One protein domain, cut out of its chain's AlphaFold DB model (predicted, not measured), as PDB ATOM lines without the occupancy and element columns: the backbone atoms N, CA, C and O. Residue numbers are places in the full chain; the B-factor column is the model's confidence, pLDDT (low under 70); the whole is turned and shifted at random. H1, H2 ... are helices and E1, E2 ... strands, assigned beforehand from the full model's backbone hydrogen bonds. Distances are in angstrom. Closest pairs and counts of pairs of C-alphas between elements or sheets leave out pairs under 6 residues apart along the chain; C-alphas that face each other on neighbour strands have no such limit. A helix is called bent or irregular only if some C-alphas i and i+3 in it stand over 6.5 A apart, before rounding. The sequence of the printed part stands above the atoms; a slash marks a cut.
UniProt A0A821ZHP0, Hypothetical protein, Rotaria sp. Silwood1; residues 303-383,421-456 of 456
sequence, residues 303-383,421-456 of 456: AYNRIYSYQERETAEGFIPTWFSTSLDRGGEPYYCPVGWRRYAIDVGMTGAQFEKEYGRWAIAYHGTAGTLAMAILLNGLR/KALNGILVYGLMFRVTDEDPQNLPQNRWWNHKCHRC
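This is residues 303 to 383 and 421 to 456 of the 456 residues of the protein "Hypothetical protein" of Rotaria sp. Silwood1 (UniProt A0A821ZHP0). A twisted sheet of four short strands forms one wall of a rounded, loop-rich body, with three helices spread round it that do not pack on one another. H2 grazes the sheet near its edge strand E6, H3 lies off the end of the sheet where E6 finishes, and H1 and the small hairpin of E3 and E4 stand away from the sheet, with a long link running from H1 across to H2. The printed part has 117 residues, with three named helices and six named strands in the order E1 E2 E3 E4 E5 H1 H2 E6 H3; the larger sheet runs E2 E1 E5 E6 and is mixed, and the smaller, E3 and E4, is antiparallel. The class is mixed, helices and strands, with under half of the residues, 54 of 117, in named elements. The whole is compact, with a radius of gyration of the C-alphas of 14.6 A and spans of 37 by 30 by 30 A.

Start at E5, residues 341 to 345, an inner strand whose antiparallel neighbour is E6, residues 430 to 434, at 157 degrees between their directions; look for N 342 and O 433, 2.8 A apart, and N 431 and O 344, 2.9 A apart. E5's other neighbour is E1, residues 306 to 309, antiparallel at 157 degrees, with N 306 and O 343 at 2.9 A. Beside E1 you find the edge strand E2, residues 320 to 323, parallel to it at 30 degrees, with N 322 and O 307 at 2.8 A. From edge to edge of this sheet the strands' lines turn by 72 degrees. H2, residues 371 to 380, is on the sheet but only grazes it, with its residues 371 to 378; H2 and E6 are near each other. H1, residues 352 to 359, and H3, residues 444 to 455, are not on the sheet, and the three helices are apart from one another. E3, residues 328 to 330, and E4, residues 333 to 335, form a hairpin apart from the four strands of the larger sheet, antiparallel at 128 degrees, with N 335 and O 328 at 2.6 A. In H1 every O i to N i+4 pair is within hydrogen-bond range; in H2 4 of 6 are, and in H3 3 of 8, beside 5 of 9 O i to N i+3 pairs.

Find C-alpha 306 at (406.367, 439.302, 373.365), where E1 begins; it runs 9.5 A, and E2 runs 9.4 A. E3 measures 6.5 A and E4 6.3 A. From C-alpha 341 at (402.149, 433.784, 378.915) E5 runs 12.8 A, and E6 runs 13.3 A. H1 is 10.1 A long. H2, 15.0 A, is irregular, but only just: C-alphas 372 and 375 are 6.9 A apart. H3, 19.7 A, is irregular too, with C-alphas 445 and 448 7.5 A apart; it ends at C-alpha 455, (388.217, 445.010, 390.143).

The two C-alphas farthest apart are those of Arg 313 and Asn 424, at 38.8 A. Residues 384 to 420 are not printed; look across this cut and C-alphas 383 and 421 are 9.9 A apart. The link from H2 to E6 lies across the cut; of the links that are printed whole, the one from H1 to H2, 11 residues, is long. Residue 456 is the chain's last. The mean pLDDT of the printed part is 74.7; 29 residues are under 70, among them residues 324 to 328, 421 to 426 and 448 to 456, and H3 has a mean of 62.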
ATOM      1  N   ALA A 303     407.215 440.461 364.489       80.38
ATOM      2  CA  ALA A 303     408.132 441.487 364.993       80.38
ATOM      3  C   ALA A 303     407.664 442.105 366.330       80.38
ATOM      4  O   ALA A 303     408.468 442.640 367.099       80.38
ATOM      5  N   TYR A 304     406.368 442.008 366.649       83.62
ATOM      6  CA  TYR A 304     405.780 442.542 367.879       83.62
ATOM      7  C   TYR A 304     405.352 441.469 368.893       83.62
ATOM      8  O   TYR A 304     404.772 441.806 369.934       83.62
ATOM      9  N   ASN A 305     405.681 440.198 368.648       86.19
ATOM     10  CA  ASN A 305     405.483 439.124 369.617       86.19
ATOM     11  C   ASN A 305     406.299 439.392 370.889       86.19
ATOM     12  O   ASN A 305     407.434 439.877 370.813       86.19
ATOM     13  N   ARG A 306     405.720 439.099 372.059       86.50
ATOM     14  CA  ARG A 306     406.367 439.302 373.365       86.50
ATOM     15  C   ARG A 306     406.278 438.073 374.250       86.50
ATOM     16  O   ARG A 306     405.228 437.436 374.326       86.50
ATOM     17  N   ILE A 307     407.372 437.779 374.938       86.50
ATOM     18  CA  ILE A 307     407.372 436.892 376.101       86.50
ATOM     19  C   ILE A 307     407.561 437.758 377.340       86.50
ATOM     20  O   ILE A 307     408.441 438.617 377.371       86.50
ATOM     21  N   TYR A 308     406.688 437.570 378.324       83.56
ATOM     22  CA  TYR A 308     406.729 438.318 379.570       83.56
ATOM     23  C   TYR A 308     407.429 437.489 380.630       83.56
ATOM     24  O   TYR A 308     406.977 436.390 380.953       83.56
ATOM     25  N   SER A 309     408.521 438.027 381.166       76.62
ATOM     26  CA  SER A 309     409.281 437.354 382.207       76.62
ATOM     27  C   SER A 309     409.821 438.327 383.240       76.62
ATOM     28  O   SER A 309     410.176 439.465 382.937       76.62
ATOM     29  N   TYR A 310     409.934 437.829 384.466       69.62
ATOM     30  CA  TYR A 310     410.669 438.498 385.530       69.62
ATOM     31  C   TYR A 310     412.190 438.315 385.386       69.62
ATOM     32  O   TYR A 310     412.971 439.077 385.954       69.62
ATOM     33  N   GLN A 311     412.625 437.306 384.628       75.56
ATOM     34  CA  GLN A 311     414.030 436.996 384.409       75.56
ATOM     35  C   GLN A 311     414.444 437.410 382.998       75.56
ATOM     36  O   GLN A 311     413.900 436.934 382.009       75.56
ATOM     37  N   GLU A 312     415.490 438.229 382.898       74.38
ATOM     38  CA  GLU A 312     416.085 438.655 381.621       74.38
ATOM     39  C   GLU A 312     416.528 437.471 380.736       74.38
ATOM     40  O   GLU A 312     416.636 437.587 379.519       74.38
ATOM     41  N   ARG A 313     416.764 436.304 381.347       77.56
ATOM     42  CA  ARG A 313     417.248 435.094 380.672       77.56
ATOM     43  C   ARG A 313     416.152 434.277 379.989       77.56
ATOM     44  O   ARG A 313     416.481 433.366 379.234       77.56
ATOM     45  N   GLU A 314     414.877 434.548 380.255       76.88
ATOM     46  CA  GLU A 314     413.791 433.803 379.620       76.88
ATOM     47  C   GLU A 314     413.533 434.335 378.209       76.88
ATOM     48  O   GLU A 314     412.972 435.409 377.999       76.88
ATOM     49  N   THR A 315     413.933 433.540 377.221       81.25
ATOM     50  CA  THR A 315     413.742 433.835 375.801       81.25
ATOM     51  C   THR A 315     412.872 432.774 375.146       81.25
ATOM     52  O   THR A 315     412.965 431.592 375.479       81.25
ATOM     53  N   ALA A 316     412.077 433.170 374.156       79.12
ATOM     54  CA  ALA A 316     411.400 432.245 373.256       79.12
ATOM     55  C   ALA A 316     411.686 432.643 371.806       79.12
ATOM     56  O   ALA A 316     411.652 433.823 371.462       79.12
ATOM     57  N   GLU A 317     411.969 431.653 370.961       77.62
ATOM     58  CA  GLU A 317     412.230 431.847 369.532       77.62
ATOM     59  C   GLU A 317     411.071 432.609 368.869       77.62
ATOM     60  O   GLU A 317     409.910 432.226 369.010       77.62
ATOM     61  N   GLY A 318     411.379 433.705 368.169       77.25
ATOM     62  CA  GLY A 318     410.366 434.552 367.527       77.25
ATOM     63  C   GLY A 318     409.580 435.465 368.479       77.25
ATOM     64  O   GLY A 318     408.580 436.049 368.060       77.25
ATOM     65  N   PHE A 319     410.011 435.608 369.738       84.75
ATOM     66  CA  PHE A 319     409.447 436.547 370.709       84.75
ATOM     67  C   PHE A 319     410.513 437.518 371.201       84.75
ATOM     68  O   PHE A 319     411.636 437.124 371.509       84.75
ATOM     69  N   ILE A 320     410.138 438.788 371.342       84.56
ATOM     70  CA  ILE A 320     410.989 439.769 372.015       84.56
ATOM     71  C   ILE A 320     410.761 439.627 373.527       84.56
ATOM     72  O   ILE A 320     409.609 439.740 373.965       84.56
ATOM     73  N   PRO A 321     411.806 439.362 374.327       83.25
ATOM     74  CA  PRO A 321     411.675 439.336 375.774       83.25
ATOM     75  C   PRO A 321     411.321 440.732 376.283       83.25
ATOM     76  O   PRO A 321     412.024 441.707 376.020       83.25
ATOM     77  N   THR A 322     410.211 440.821 377.008       80.50
ATOM     78  CA  THR A 322     409.858 441.997 377.799       80.50
ATOM     79  C   THR A 322     410.138 441.655 379.250       80.50
ATOM     80  O   THR A 322     409.329 441.001 379.913       80.50
ATOM     81  N   TRP A 323     411.299 442.100 379.720       73.38
ATOM     82  CA  TRP A 323     411.662 442.089 381.129       73.38
ATOM     83  C   TRP A 323     411.220 443.397 381.787       73.38
ATOM     84  O   TRP A 323     411.282 444.468 381.181       73.38
ATOM     85  N   PHE A 324     410.766 443.295 383.029       69.81
ATOM     86  CA  PHE A 324     410.326 444.430 383.824       69.81
ATOM     87  C   PHE A 324     410.763 444.215 385.278       69.81
ATOM     88  O   PHE A 324     410.291 443.309 385.960       69.81
ATOM     89  N   SER A 325     411.697 445.042 385.760       63.47
ATOM     90  CA  SER A 325     412.090 445.061 387.179       63.47
ATOM     91  C   SER A 325     411.073 445.776 388.074       63.47
ATOM     92  O   SER A 325     411.107 445.621 389.291       63.47
ATOM     93  N   THR A 326     410.183 446.569 387.474       67.50
ATOM     94  CA  THR A 326     409.125 447.366 388.118       67.50
ATOM     95  C   THR A 326     407.805 447.192 387.360       67.50
ATOM     96  O   THR A 326     407.758 446.443 386.386       67.50
ATOM     97  N   SER A 327     406.717 447.863 387.768       68.50
ATOM     98  CA  SER A 327     405.548 447.968 386.884       68.50
ATOM     99  C   SER A 327     405.963 448.635 385.572       68.50
ATOM    100  O   SER A 327     406.771 449.566 385.567       68.50
ATOM    101  N   LEU A 328     405.448 448.128 384.454       69.19
ATOM    102  CA  LEU A 328     405.415 448.915 383.229       69.19
ATOM    103  C   LEU A 328     404.255 449.878 383.400       69.19
ATOM    104  O   LEU A 328     403.190 449.418 383.759       69.19
ATOM    105  N   ASP A 329     404.407 451.169 383.152       74.81
ATOM    106  CA  ASP A 329     403.269 452.084 383.254       74.81
ATOM    107  C   ASP A 329     402.753 452.396 381.844       74.81
ATOM    108  O   ASP A 329     403.525 452.742 380.942       74.81
ATOM    109  N   ARG A 330     401.445 452.236 381.619       75.38
ATOM    110  CA  ARG A 330     400.786 452.473 380.324       75.38
ATOM    111  C   ARG A 330     399.509 453.269 380.537       75.38
ATOM    112  O   ARG A 330     398.669 452.912 381.350       75.38
ATOM    113  N   GLY A 331     399.401 454.394 379.834       75.50
ATOM    114  CA  GLY A 331     398.305 455.342 380.039       75.50
ATOM    115  C   GLY A 331     398.255 455.972 381.434       75.50
ATOM    116  O   GLY A 331     397.205 456.447 381.841       75.50
ATOM    117  N   GLY A 332     399.381 455.994 382.156       77.81
ATOM    118  CA  GLY A 332     399.456 456.497 383.532       77.81
ATOM    119  C   GLY A 332     399.109 455.463 384.605       77.81
ATOM    120  O   GLY A 332     399.235 455.780 385.782       77.81
ATOM    121  N   GLU A 333     398.738 454.241 384.213       76.50
ATOM    122  CA  GLU A 333     398.388 453.157 385.132       76.50
ATOM    123  C   GLU A 333     399.417 452.015 385.085       76.50
ATOM    124  O   GLU A 333     399.983 451.736 384.020       76.50
ATOM    125  N   PRO A 334     399.656 451.311 386.208       74.94
ATOM    126  CA  PRO A 334     400.504 450.126 386.229       74.94
ATOM    127  C   PRO A 334     399.962 448.999 385.333       74.94
ATOM    128  O   PRO A 334     398.920 448.401 385.589       74.94
ATOM    129  N   TYR A 335     400.730 448.660 384.310       74.38
ATOM    130  CA  TYR A 335     400.576 447.525 383.412       74.38
ATOM    131  C   TYR A 335     401.370 446.318 383.922       74.38
ATOM    132  O   TYR A 335     402.600 446.240 383.825       74.38
ATOM    133  N   TYR A 336     400.643 445.345 384.464       76.12
ATOM    134  CA  TYR A 336     401.219 444.110 384.980       76.12
ATOM    135  C   TYR A 336     401.242 443.030 383.909       76.12
ATOM    136  O   TYR A 336     400.204 442.608 383.423       76.12
ATOM    137  N   CYS A 337     402.423 442.542 383.557       79.50
ATOM    138  CA  CYS A 337     402.550 441.495 382.555       79.50
ATOM    139  C   CYS A 337     402.441 440.105 383.201       79.50
ATOM    140  O   CYS A 337     403.241 439.795 384.088       79.50
ATOM    141  N   PRO A 338     401.500 439.243 382.776       79.06
ATOM    142  CA  PRO A 338     401.321 437.936 383.388       79.06
ATOM    143  C   PRO A 338     402.445 436.999 382.944       79.06
ATOM    144  O   PRO A 338     402.566 436.640 381.769       79.06
ATOM    145  N   VAL A 339     403.282 436.607 383.901       83.06
ATOM    146  CA  VAL A 339     404.351 435.625 383.702       83.06
ATOM    147  C   VAL A 339     403.721 434.271 383.374       83.06
ATOM    148  O   VAL A 339     402.644 433.938 383.875       83.06
ATOM    149  N   GLY A 340     404.374 433.502 382.500       81.31
ATOM    150  CA  GLY A 340     403.843 432.228 382.003       81.31
ATOM    151  C   GLY A 340     402.918 432.364 380.790       81.31
ATOM    152  O   GLY A 340     402.230 431.408 380.426       81.31
ATOM    153  N   TRP A 341     402.915 433.530 380.134       83.12
ATOM    154  CA  TRP A 341     402.149 433.784 378.915       83.12
ATOM    155  C   TRP A 341     403.031 434.241 377.753       83.12
ATOM    156  O   TRP A 341     404.036 434.936 377.923       83.12
ATOM    157  N   ARG A 342     402.604 433.896 376.537       84.62
ATOM    158  CA  ARG A 342     403.153 434.414 375.280       84.62
ATOM    159  C   ARG A 342     402.133 435.310 374.604       84.62
ATOM    160  O   ARG A 342     400.994 434.894 374.393       84.62
ATOM    161  N   ARG A 343     402.554 436.522 374.237       88.69
ATOM    162  CA  ARG A 343     401.743 437.459 373.462       88.69
ATOM    163  C   ARG A 343     402.103 437.376 371.988       88.69
ATOM    164  O   ARG A 343     403.227 437.703 371.604       88.69
ATOM    165  N   TYR A 344     401.119 437.045 371.172       84.31
ATOM    166  CA  TYR A 344     401.187 437.138 369.724       84.31
ATOM    167  C   TYR A 344     400.570 438.460 369.292       84.31
ATOM    168  O   TYR A 344     399.448 438.774 369.694       84.31
ATOM    169  N   ALA A 345     401.309 439.258 368.528       84.88
ATOM    170  CA  ALA A 345     400.816 440.555 368.088       84.88
ATOM    171  C   ALA A 345     399.931 440.422 366.850       84.88
ATOM    172  O   ALA A 345     400.256 439.700 365.904       84.88
ATOM    173  N   ILE A 346     398.826 441.157 366.859       83.69
ATOM    174  CA  ILE A 346     397.929 441.288 365.716       83.69
ATOM    175  C   ILE A 346     398.435 442.467 364.888       83.69
ATOM    176  O   ILE A 346     398.703 443.532 365.447       83.69
ATOM    177  N   ASP A 347     398.592 442.291 363.575       79.50
ATOM    178  CA  ASP A 347     398.872 443.428 362.702       79.50
ATOM    179  C   ASP A 347     397.639 444.333 362.634       79.50
ATOM    180  O   ASP A 347     396.554 443.921 362.215       79.50
ATOM    181  N   VAL A 348     397.822 445.571 363.079       75.00
ATOM    182  CA  VAL A 348     396.802 446.624 363.056       75.00
ATOM    183  C   VAL A 348     397.012 447.590 361.885       75.00
ATOM    184  O   VAL A 348     396.389 448.646 361.844       75.00
ATOM    185  N   GLY A 349     397.883 447.248 360.928       75.56
ATOM    186  CA  GLY A 349     398.140 448.051 359.731       75.56
ATOM    187  C   GLY A 349     398.981 449.300 359.998       75.56
ATOM    188  O   GLY A 349     398.917 450.262 359.235       75.56
ATOM    189  N   MET A 350     399.754 449.308 361.086       76.75
ATOM    190  CA  MET A 350     400.547 450.456 361.529       76.75
ATOM    191  C   MET A 350     401.971 450.032 361.881       76.75
ATOM    192  O   MET A 350     402.214 448.947 362.410       76.75
ATOM    193  N   THR A 351     402.932 450.922 361.642       82.44
ATOM    194  CA  THR A 351     404.274 450.779 362.221       82.44
ATOM    195  C   THR A 351     404.216 450.969 363.738       82.44
ATOM    196  O   THR A 351     403.345 451.673 364.251       82.44
ATOM    197  N   GLY A 352     405.184 450.417 364.474       82.44
ATOM    198  CA  GLY A 352     405.260 450.597 365.926       82.44
ATOM    199  C   GLY A 352     405.319 452.071 366.342       82.44
ATOM    200  O   GLY A 352     404.671 452.455 367.306       82.44
ATOM    201  N   ALA A 353     406.010 452.924 365.577       85.31
ATOM    202  CA  ALA A 353     406.064 454.361 365.846       85.31
ATOM    203  C   ALA A 353     404.698 455.049 365.674       85.31
ATOM    204  O   ALA A 353     404.336 455.909 366.476       85.31
ATOM    205  N   GLN A 354     403.924 454.665 364.653       84.00
ATOM    206  CA  GLN A 354     402.561 455.173 364.463       84.00
ATOM    207  C   GLN A 354     401.632 454.681 365.576       84.00
ATOM    208  O   GLN A 354     400.877 455.477 366.127       84.00
ATOM    209  N   PHE A 355     401.733 453.401 365.943       84.62
ATOM    210  CA  PHE A 355     400.952 452.822 367.032       84.62
ATOM    211  C   PHE A 355     401.217 453.537 368.360       84.62
ATOM    212  O   PHE A 355     400.279 453.953 369.029       84.62
ATOM    213  N   GLU A 356     402.483 453.739 368.731       84.25
ATOM    214  CA  GLU A 356     402.841 454.435 369.973       84.25
ATOM    215  C   GLU A 356     402.411 455.908 369.957       84.25
ATOM    216  O   GLU A 356     401.954 456.430 370.974       84.25
ATOM    217  N   LYS A 357     402.486 456.582 368.801       85.50
ATOM    218  CA  LYS A 357     401.995 457.959 368.653       85.50
ATOM    219  C   LYS A 357     400.484 458.065 368.893       85.50
ATOM    220  O   LYS A 357     400.042 459.048 369.483       85.50
ATOM    221  N   GLU A 358     399.707 457.096 368.417       81.75
ATOM    222  CA  GLU A 358     398.241 457.131 368.471       81.75
ATOM    223  C   GLU A 358     397.679 456.543 369.775       81.75
ATOM    224  O   GLU A 358     396.803 457.139 370.402       81.75
ATOM    225  N   TYR A 359     398.236 455.419 370.230       82.56
ATOM    226  CA  TYR A 359     397.710 454.608 371.332       82.56
ATOM    227  C   TYR A 359     398.659 454.494 372.530       82.56
ATOM    228  O   TYR A 359     398.290 453.905 373.542       82.56
ATOM    229  N   GLY A 360     399.867 455.066 372.490       81.00
ATOM    230  CA  GLY A 360     400.859 454.906 373.567       81.00
ATOM    231  C   GLY A 360     400.403 455.437 374.933       81.00
ATOM    232  O   GLY A 360     400.914 455.006 375.968       81.00
ATOM    233  N   ARG A 361     399.410 456.340 374.944       81.56
ATOM    234  CA  ARG A 361     398.776 456.891 376.158       81.56
ATOM    235  C   ARG A 361     397.507 456.147 376.586       81.56
ATOM    236  O   ARG A 361     396.883 456.562 377.554       81.56
ATOM    237  N   TRP A 362     397.097 455.104 375.873       80.94
ATOM    238  CA  TRP A 362     395.940 454.306 376.260       80.94
ATOM    239  C   TRP A 362     396.335 453.342 377.379       80.94
ATOM    240  O   TRP A 362     397.431 452.776 377.375       80.94
ATOM    241  N   ALA A 363     395.432 453.159 378.339       79.94
ATOM    242  CA  ALA A 363     395.555 452.084 379.308       79.94
ATOM    243  C   ALA A 363     395.372 450.727 378.606       79.94
ATOM    244  O   ALA A 363     394.686 450.617 377.585       79.94
ATOM    245  N   ILE A 364     396.024 449.695 379.138       79.38
ATOM    246  CA  ILE A 364     395.969 448.337 378.591       79.38
ATOM    247  C   ILE A 364     395.226 447.456 379.584       79.38
ATOM    248  O   ILE A 364     395.623 447.369 380.742       79.38
ATOM    249  N   ALA A 365     394.214 446.747 379.096       77.75
ATOM    250  CA  ALA A 365     393.486 445.742 379.855       77.75
ATOM    251  C   ALA A 365     393.683 444.348 379.248       77.75
ATOM    252  O   ALA A 365     393.948 444.201 378.049       77.75
ATOM    253  N   TYR A 366     393.521 443.321 380.080       80.31
ATOM    254  CA  TYR A 366     393.427 441.936 379.631       80.31
ATOM    255  C   TYR A 366     391.972 441.492 379.651       80.31
ATOM    256  O   TYR A 366     391.249 441.762 380.601       80.31
ATOM    257  N   HIS A 367     391.561 440.768 378.614       80.88
ATOM    258  CA  HIS A 367     390.244 440.151 378.547       80.88
ATOM    259  C   HIS A 367     390.405 438.635 378.437       80.88
ATOM    260  O   HIS A 367     390.957 438.128 377.456       80.88
ATOM    261  N   GLY A 368     389.952 437.917 379.463       78.31
ATOM    262  CA  GLY A 368     389.911 436.460 379.469       78.31
ATOM    263  C   GLY A 368     388.683 435.947 378.723       78.31
ATOM    264  O   GLY A 368     387.577 436.436 378.923       78.31
ATOM    265  N   THR A 369     388.859 434.933 377.879       75.62
ATOM    266  CA  THR A 369     387.757 434.254 377.191       75.62
ATOM    267  C   THR A 369     388.054 432.763 377.065       75.62
ATOM    268  O   THR A 369     389.215 432.347 377.065       75.62
ATOM    269  N   ALA A 370     387.015 431.946 376.886       72.25
ATOM    270  CA  ALA A 370     387.197 430.569 376.446       72.25
ATOM    271  C   ALA A 370     387.921 430.542 375.088       72.25
ATOM    272  O   ALA A 370     387.607 431.330 374.189       72.25
ATOM    273  N   GLY A 371     388.862 429.609 374.907       69.50
ATOM    274  CA  GLY A 371     389.648 429.503 373.670       69.50
ATOM    275  C   GLY A 371     388.788 429.312 372.413       69.50
ATOM    276  O   GLY A 371     389.120 429.831 371.351       69.50
ATOM    277  N   THR A 372     387.630 428.658 372.545       68.75
ATOM    278  CA  THR A 372     386.633 428.482 371.474       68.75
ATOM    279  C   THR A 372     385.978 429.787 371.010       68.75
ATOM    280  O   THR A 372     385.439 429.825 369.905       68.75
ATOM    281  N   LEU A 373     386.029 430.846 371.823       69.94
ATOM    282  CA  LEU A 373     385.438 432.160 371.547       69.94
ATOM    283  C   LEU A 373     386.478 433.214 371.152       69.94
ATOM    284  O   LEU A 373     386.112 434.229 370.562       69.94
ATOM    285  N   ALA A 374     387.770 432.972 371.403       72.56
ATOM    286  CA  ALA A 374     388.842 433.911 371.064       72.56
ATOM    287  C   ALA A 374     388.816 434.310 369.581       72.56
ATOM    288  O   ALA A 374     388.950 435.482 369.242       72.56
ATOM    289  N   MET A 375     388.546 433.351 368.691       68.44
ATOM    290  CA  MET A 375     388.421 433.638 367.264       68.44
ATOM    291  C   MET A 375     387.197 434.496 366.936       68.44
ATOM    292  O   MET A 375     387.265 435.351 366.060       68.44
ATOM    293  N   ALA A 376     386.080 434.314 367.644       67.00
ATOM    294  CA  ALA A 376     384.901 435.145 367.425       67.00
ATOM    295  C   ALA A 376     385.202 436.614 367.758       67.00
ATOM    296  O   ALA A 376     384.795 437.485 366.992       67.00
ATOM    297  N   ILE A 377     385.972 436.865 368.823       70.25
ATOM    298  CA  ILE A 377     386.432 438.207 369.213       70.25
ATOM    299  C   ILE A 377     387.403 438.781 368.179       70.25
ATOM    300  O   ILE A 377     387.289 439.945 367.817       70.25
ATOM    301  N   LEU A 378     388.336 437.982 367.659       70.62
ATOM    302  CA  LEU A 378     389.268 438.449 366.624       70.62
ATOM    303  C   LEU A 378     388.561 438.839 365.326       70.62
ATOM    304  O   LEU A 378     388.924 439.831 364.705       70.62
ATOM    305  N   LEU A 379     387.559 438.055 364.920       63.72
ATOM    306  CA  LEU A 379     386.842 438.261 363.662       63.72
ATOM    307  C   LEU A 379     385.783 439.363 363.755       63.72
ATOM    308  O   LEU A 379     385.522 440.042 362.767       63.72
ATOM    309  N   ASN A 380     385.145 439.522 364.917       63.88
ATOM    310  CA  ASN A 380     384.000 440.423 365.084       63.88
ATOM    311  C   ASN A 380     384.276 441.610 366.013       63.88
ATOM    312  O   ASN A 380     383.375 442.420 366.229       63.88
ATOM    313  N   GLY A 381     385.477 441.695 366.582       71.00
ATOM    314  CA  GLY A 381     385.772 442.588 367.695       71.00
ATOM    315  C   GLY A 381     385.057 442.177 368.987       71.00
ATOM    316  O   GLY A 381     384.296 441.208 369.049       71.00
ATOM    317  N   LEU A 382     385.300 442.956 370.042       70.25
ATOM    318  CA  LEU A 382     384.464 442.927 371.238       70.25
ATOM    319  C   LEU A 382     383.124 443.602 370.930       70.25
ATOM    320  O   LEU A 382     383.070 444.617 370.234       70.25
ATOM    321  N   ARG A 383     382.041 443.042 371.466       64.75
ATOM    322  CA  ARG A 383     380.690 443.600 371.350       64.75
ATOM    323  C   ARG A 383     380.224 444.073 372.716       64.75
ATOM    324  O   ARG A 383     380.541 443.445 373.723       64.75
ATOM    325  N   LYS A 421     384.530 450.449 367.671       55.78
ATOM    326  CA  LYS A 421     385.574 450.856 366.708       55.78
ATOM    327  C   LYS A 421     386.810 451.372 367.441       55.78
ATOM    328  O   LYS A 421     386.651 452.032 368.458       55.78
ATOM    329  N   ALA A 422     387.999 451.208 366.857       52.09
ATOM    330  CA  ALA A 422     389.266 451.695 367.424       52.09
ATOM    331  C   ALA A 422     389.284 453.205 367.739       52.09
ATOM    332  O   ALA A 422     389.898 453.619 368.708       52.09
ATOM    333  N   LEU A 423     388.566 454.034 366.969       45.00
ATOM    334  CA  LEU A 423     388.463 455.477 367.236       45.00
ATOM    335  C   LEU A 423     387.642 455.809 368.493       45.00
ATOM    336  O   LEU A 423     387.778 456.900 369.040       45.00
ATOM    337  N   ASN A 424     386.788 454.882 368.937       54.16
ATOM    338  CA  ASN A 424     385.777 455.139 369.957       54.16
ATOM    339  C   ASN A 424     385.797 454.104 371.094       54.16
ATOM    340  O   ASN A 424     385.037 454.270 372.034       54.16
ATOM    341  N   GLY A 425     386.623 453.057 371.042       64.12
ATOM    342  CA  GLY A 425     386.615 451.958 372.003       64.12
ATOM    343  C   GLY A 425     387.729 450.938 371.775       64.12
ATOM    344  O   GLY A 425     388.577 451.098 370.903       64.12
ATOM    345  N   ILE A 426     387.736 449.919 372.634       68.50
ATOM    346  CA  ILE A 426     388.825 448.958 372.858       68.50
ATOM    347  C   ILE A 426     389.485 448.474 371.559       68.50
ATOM    348  O   ILE A 426     388.834 447.898 370.688       68.50
ATOM    349  N   LEU A 427     390.809 448.632 371.481       73.50
ATOM    350  CA  LEU A 427     391.643 448.055 370.434       73.50
ATOM    351  C   LEU A 427     392.212 446.708 370.894       73.50
ATOM    352  O   LEU A 427     393.004 446.643 371.834       73.50
ATOM    353  N   VAL A 428     391.861 445.631 370.191       79.25
ATOM    354  CA  VAL A 428     392.488 444.317 370.389       79.25
ATOM    355  C   VAL A 428     393.715 444.223 369.485       79.25
ATOM    356  O   VAL A 428     393.588 444.078 368.274       79.25
ATOM    357  N   TYR A 429     394.909 444.308 370.071       80.12
ATOM    358  CA  TYR A 429     396.183 444.309 369.329       80.12
ATOM    359  C   TYR A 429     397.086 443.103 369.649       80.12
ATOM    360  O   TYR A 429     398.199 442.985 369.130       80.12
ATOM    361  N   GLY A 430     396.629 442.181 370.499       83.94
ATOM    362  CA  GLY A 430     397.384 440.979 370.825       83.94
ATOM    363  C   GLY A 430     396.529 439.852 371.389       83.94
ATOM    364  O   GLY A 430     395.495 440.085 372.009       83.94
ATOM    365  N   LEU A 431     397.004 438.626 371.185       85.31
ATOM    366  CA  LEU A 431     396.479 437.408 371.792       85.31
ATOM    367  C   LEU A 431     397.474 436.875 372.802       85.31
ATOM    368  O   LEU A 431     398.670 436.826 372.522       85.31
ATOM    369  N   MET A 432     396.979 436.430 373.948       83.00
ATOM    370  CA  MET A 432     397.812 435.821 374.972       83.00
ATOM    371  C   MET A 432     397.478 434.347 375.115       83.00
ATOM    372  O   MET A 432     396.322 433.980 375.304       83.00
ATOM    373  N   PHE A 433     398.511 433.511 375.044       80.94
ATOM    374  CA  PHE A 433     398.408 432.081 375.300       80.94
ATOM    375  C   PHE A 433     399.214 431.732 376.534       80.94
ATOM    376  O   PHE A 433     400.374 432.130 376.668       80.94
ATOM    377  N   ARG A 434     398.587 430.978 377.429       80.69
ATOM    378  CA  ARG A 434     399.251 430.391 378.580       80.69
ATOM    379  C   ARG A 434     400.214 429.315 378.088       80.69
ATOM    380  O   ARG A 434     399.860 428.521 377.221       80.69
ATOM    381  N   VAL A 435     401.425 429.313 378.632       78.75
ATOM    382  CA  VAL A 435     402.481 428.351 378.276       78.75
ATOM    383  C   VAL A 435     402.971 427.528 379.465       78.75
ATOM    384  O   VAL A 435     403.927 426.773 379.329       78.75
ATOM    385  N   THR A 436     402.323 427.674 380.620       78.06
ATOM    386  CA  THR A 436     402.599 426.910 381.838       78.06
ATOM    387  C   THR A 436     401.434 425.982 382.158       78.06
ATOM    388  O   THR A 436     400.273 426.383 382.070       78.06
ATOM    389  N   ASP A 437     401.734 424.767 382.611       77.69
ATOM    390  CA  ASP A 437     400.713 423.847 383.132       77.69
ATOM    391  C   ASP A 437     400.207 424.282 384.514       77.69
ATOM    392  O   ASP A 437     399.072 423.994 384.886       77.69
ATOM    393  N   GLU A 438     400.996 425.069 385.249       81.12
ATOM    394  CA  GLU A 438     400.575 425.707 386.497       81.12
ATOM    395  C   GLU A 438     399.636 426.884 386.225       81.12
ATOM    396  O   GLU A 438     399.864 427.672 385.297       81.12
ATOM    397  N   ASP A 439     398.552 426.965 387.005       78.00
ATOM    398  CA  ASP A 439     397.588 428.060 386.930       78.00
ATOM    399  C   ASP A 439     398.310 429.386 387.174       78.00
ATOM    400  O   ASP A 439     398.978 429.512 388.203       78.00
ATOM    401  N   PRO A 440     398.220 430.387 386.277       71.81
ATOM    402  CA  PRO A 440     399.016 431.579 386.438       71.81
ATOM    403  C   PRO A 440     398.621 432.364 387.689       71.81
ATOM    404  O   PRO A 440     399.449 433.142 388.135       71.81
ATOM    405  N   GLN A 441     397.455 432.134 388.309       75.31
ATOM    406  CA  GLN A 441     397.128 432.713 389.625       75.31
ATOM    407  C   GLN A 441     398.003 432.177 390.775       75.31
ATOM    408  O   GLN A 441     398.175 432.853 391.791       75.31
ATOM    409  N   ASN A 442     398.562 430.972 390.615       81.44
ATOM    410  CA  ASN A 442     399.418 430.319 391.608       81.44
ATOM    411  C   ASN A 442     400.890 430.725 391.460       81.44
ATOM    412  O   ASN A 442     401.653 430.631 392.423       81.44
ATOM    413  N   LEU A 443     401.278 431.247 390.291       79.12
ATOM    414  CA  LEU A 443     402.633 431.729 390.054       79.12
ATOM    415  C   LEU A 443     402.937 432.918 390.987       79.12
ATOM    416  O   LEU A 443     402.230 433.930 390.942       79.12
ATOM    417  N   PRO A 444     404.007 432.865 391.809       82.06
ATOM    418  CA  PRO A 444     404.351 433.942 392.740       82.06
ATOM    419  C   PRO A 444     404.481 435.321 392.079       82.06
ATOM    420  O   PRO A 444     404.174 436.341 392.696       82.06
ATOM    421  N   GLN A 445     404.905 435.347 390.817       81.06
ATOM    422  CA  GLN A 445     405.093 436.551 390.009       81.06
ATOM    423  C   GLN A 445     403.765 437.200 389.598       81.06
ATOM    424  O   GLN A 445     403.724 438.395 389.318       81.06
ATOM    425  N   ASN A 446     402.676 436.432 389.602       79.25
ATOM    426  CA  ASN A 446     401.341 436.880 389.232       79.25
ATOM    427  C   ASN A 446     400.463 437.189 390.448       79.25
ATOM    428  O   ASN A 446     399.274 437.436 390.293       79.25
ATOM    429  N   ARG A 447     401.021 437.256 391.666       74.44
ATOM    430  CA  ARG A 447     400.264 437.628 392.882       74.44
ATOM    431  C   ARG A 447     399.545 438.975 392.774       74.44
ATOM    432  O   ARG A 447     398.586 439.209 393.503       74.44
ATOM    433  N   TRP A 448     399.971 439.850 391.861       69.31
ATOM    434  CA  TRP A 448     399.259 441.087 391.539       69.31
ATOM    435  C   TRP A 448     397.823 440.837 391.050       69.31
ATOM    436  O   TRP A 448     396.960 441.670 391.335       69.31
ATOM    437  N   TRP A 449     397.531 439.687 390.423       67.69
ATOM    438  CA  TRP A 449     396.156 439.289 390.103       67.69
ATOM    439  C   TRP A 449     395.307 439.212 391.373       67.69
ATOM    440  O   TRP A 449     394.242 439.810 391.446       67.69
ATOM    441  N   ASN A 450     395.816 438.602 392.437       62.81
ATOM    442  CA  ASN A 450     395.046 438.422 393.669       62.81
ATOM    443  C   ASN A 450     394.886 439.720 394.481       62.81
ATOM    444  O   ASN A 450     393.999 439.818 395.319       62.81
ATOM    445  N   HIS A 451     395.732 440.731 394.256       58.38
ATOM    446  CA  HIS A 451     395.687 441.990 395.013       58.38
ATOM    447  C   HIS A 451     394.953 443.129 394.297       58.38
ATOM    448  O   HIS A 451     394.478 444.047 394.964       58.38
ATOM    449  N   LYS A 452     394.870 443.097 392.960       52.09
ATOM    450  CA  LYS A 452     394.259 444.171 392.156       52.09
ATOM    451  C   LYS A 452     393.168 443.704 391.190       52.09
ATOM    452  O   LYS A 452     392.325 444.517 390.836       52.09
ATOM    453  N   CYS A 453     393.126 442.421 390.819       43.62
ATOM    454  CA  CYS A 453     392.140 441.889 389.866       43.62
ATOM    455  C   CYS A 453     390.759 441.643 390.483       43.62
ATOM    456  O   CYS A 453     389.832 441.306 389.763       43.62
ATOM    457  N   HIS A 454     390.568 441.889 391.785       37.81
ATOM    458  CA  HIS A 454     389.229 441.985 392.383       37.81
ATOM    459  C   HIS A 454     388.389 443.155 391.820       37.81
ATOM    460  O   HIS A 454     387.301 443.402 392.325       37.81
ATOM    461  N   ARG A 455     388.898 443.900 390.826       37.28
ATOM    462  CA  ARG A 455     388.217 445.010 390.143       37.28
ATOM    463  C   ARG A 455     388.122 444.855 388.613       37.28
ATOM    464  O   ARG A 455     387.570 445.753 387.981       37.28
ATOM    465  N   CYS A 456     388.670 443.780 388.030       34.81
ATOM    466  CA  CYS A 456     388.674 443.557 386.576       34.81
ATOM    467  C   CYS A 456     387.520 442.665 386.120       34.81
ATOM    468  O   CYS A 456     387.237 441.677 386.837       34.81
TER     469      CYS A 456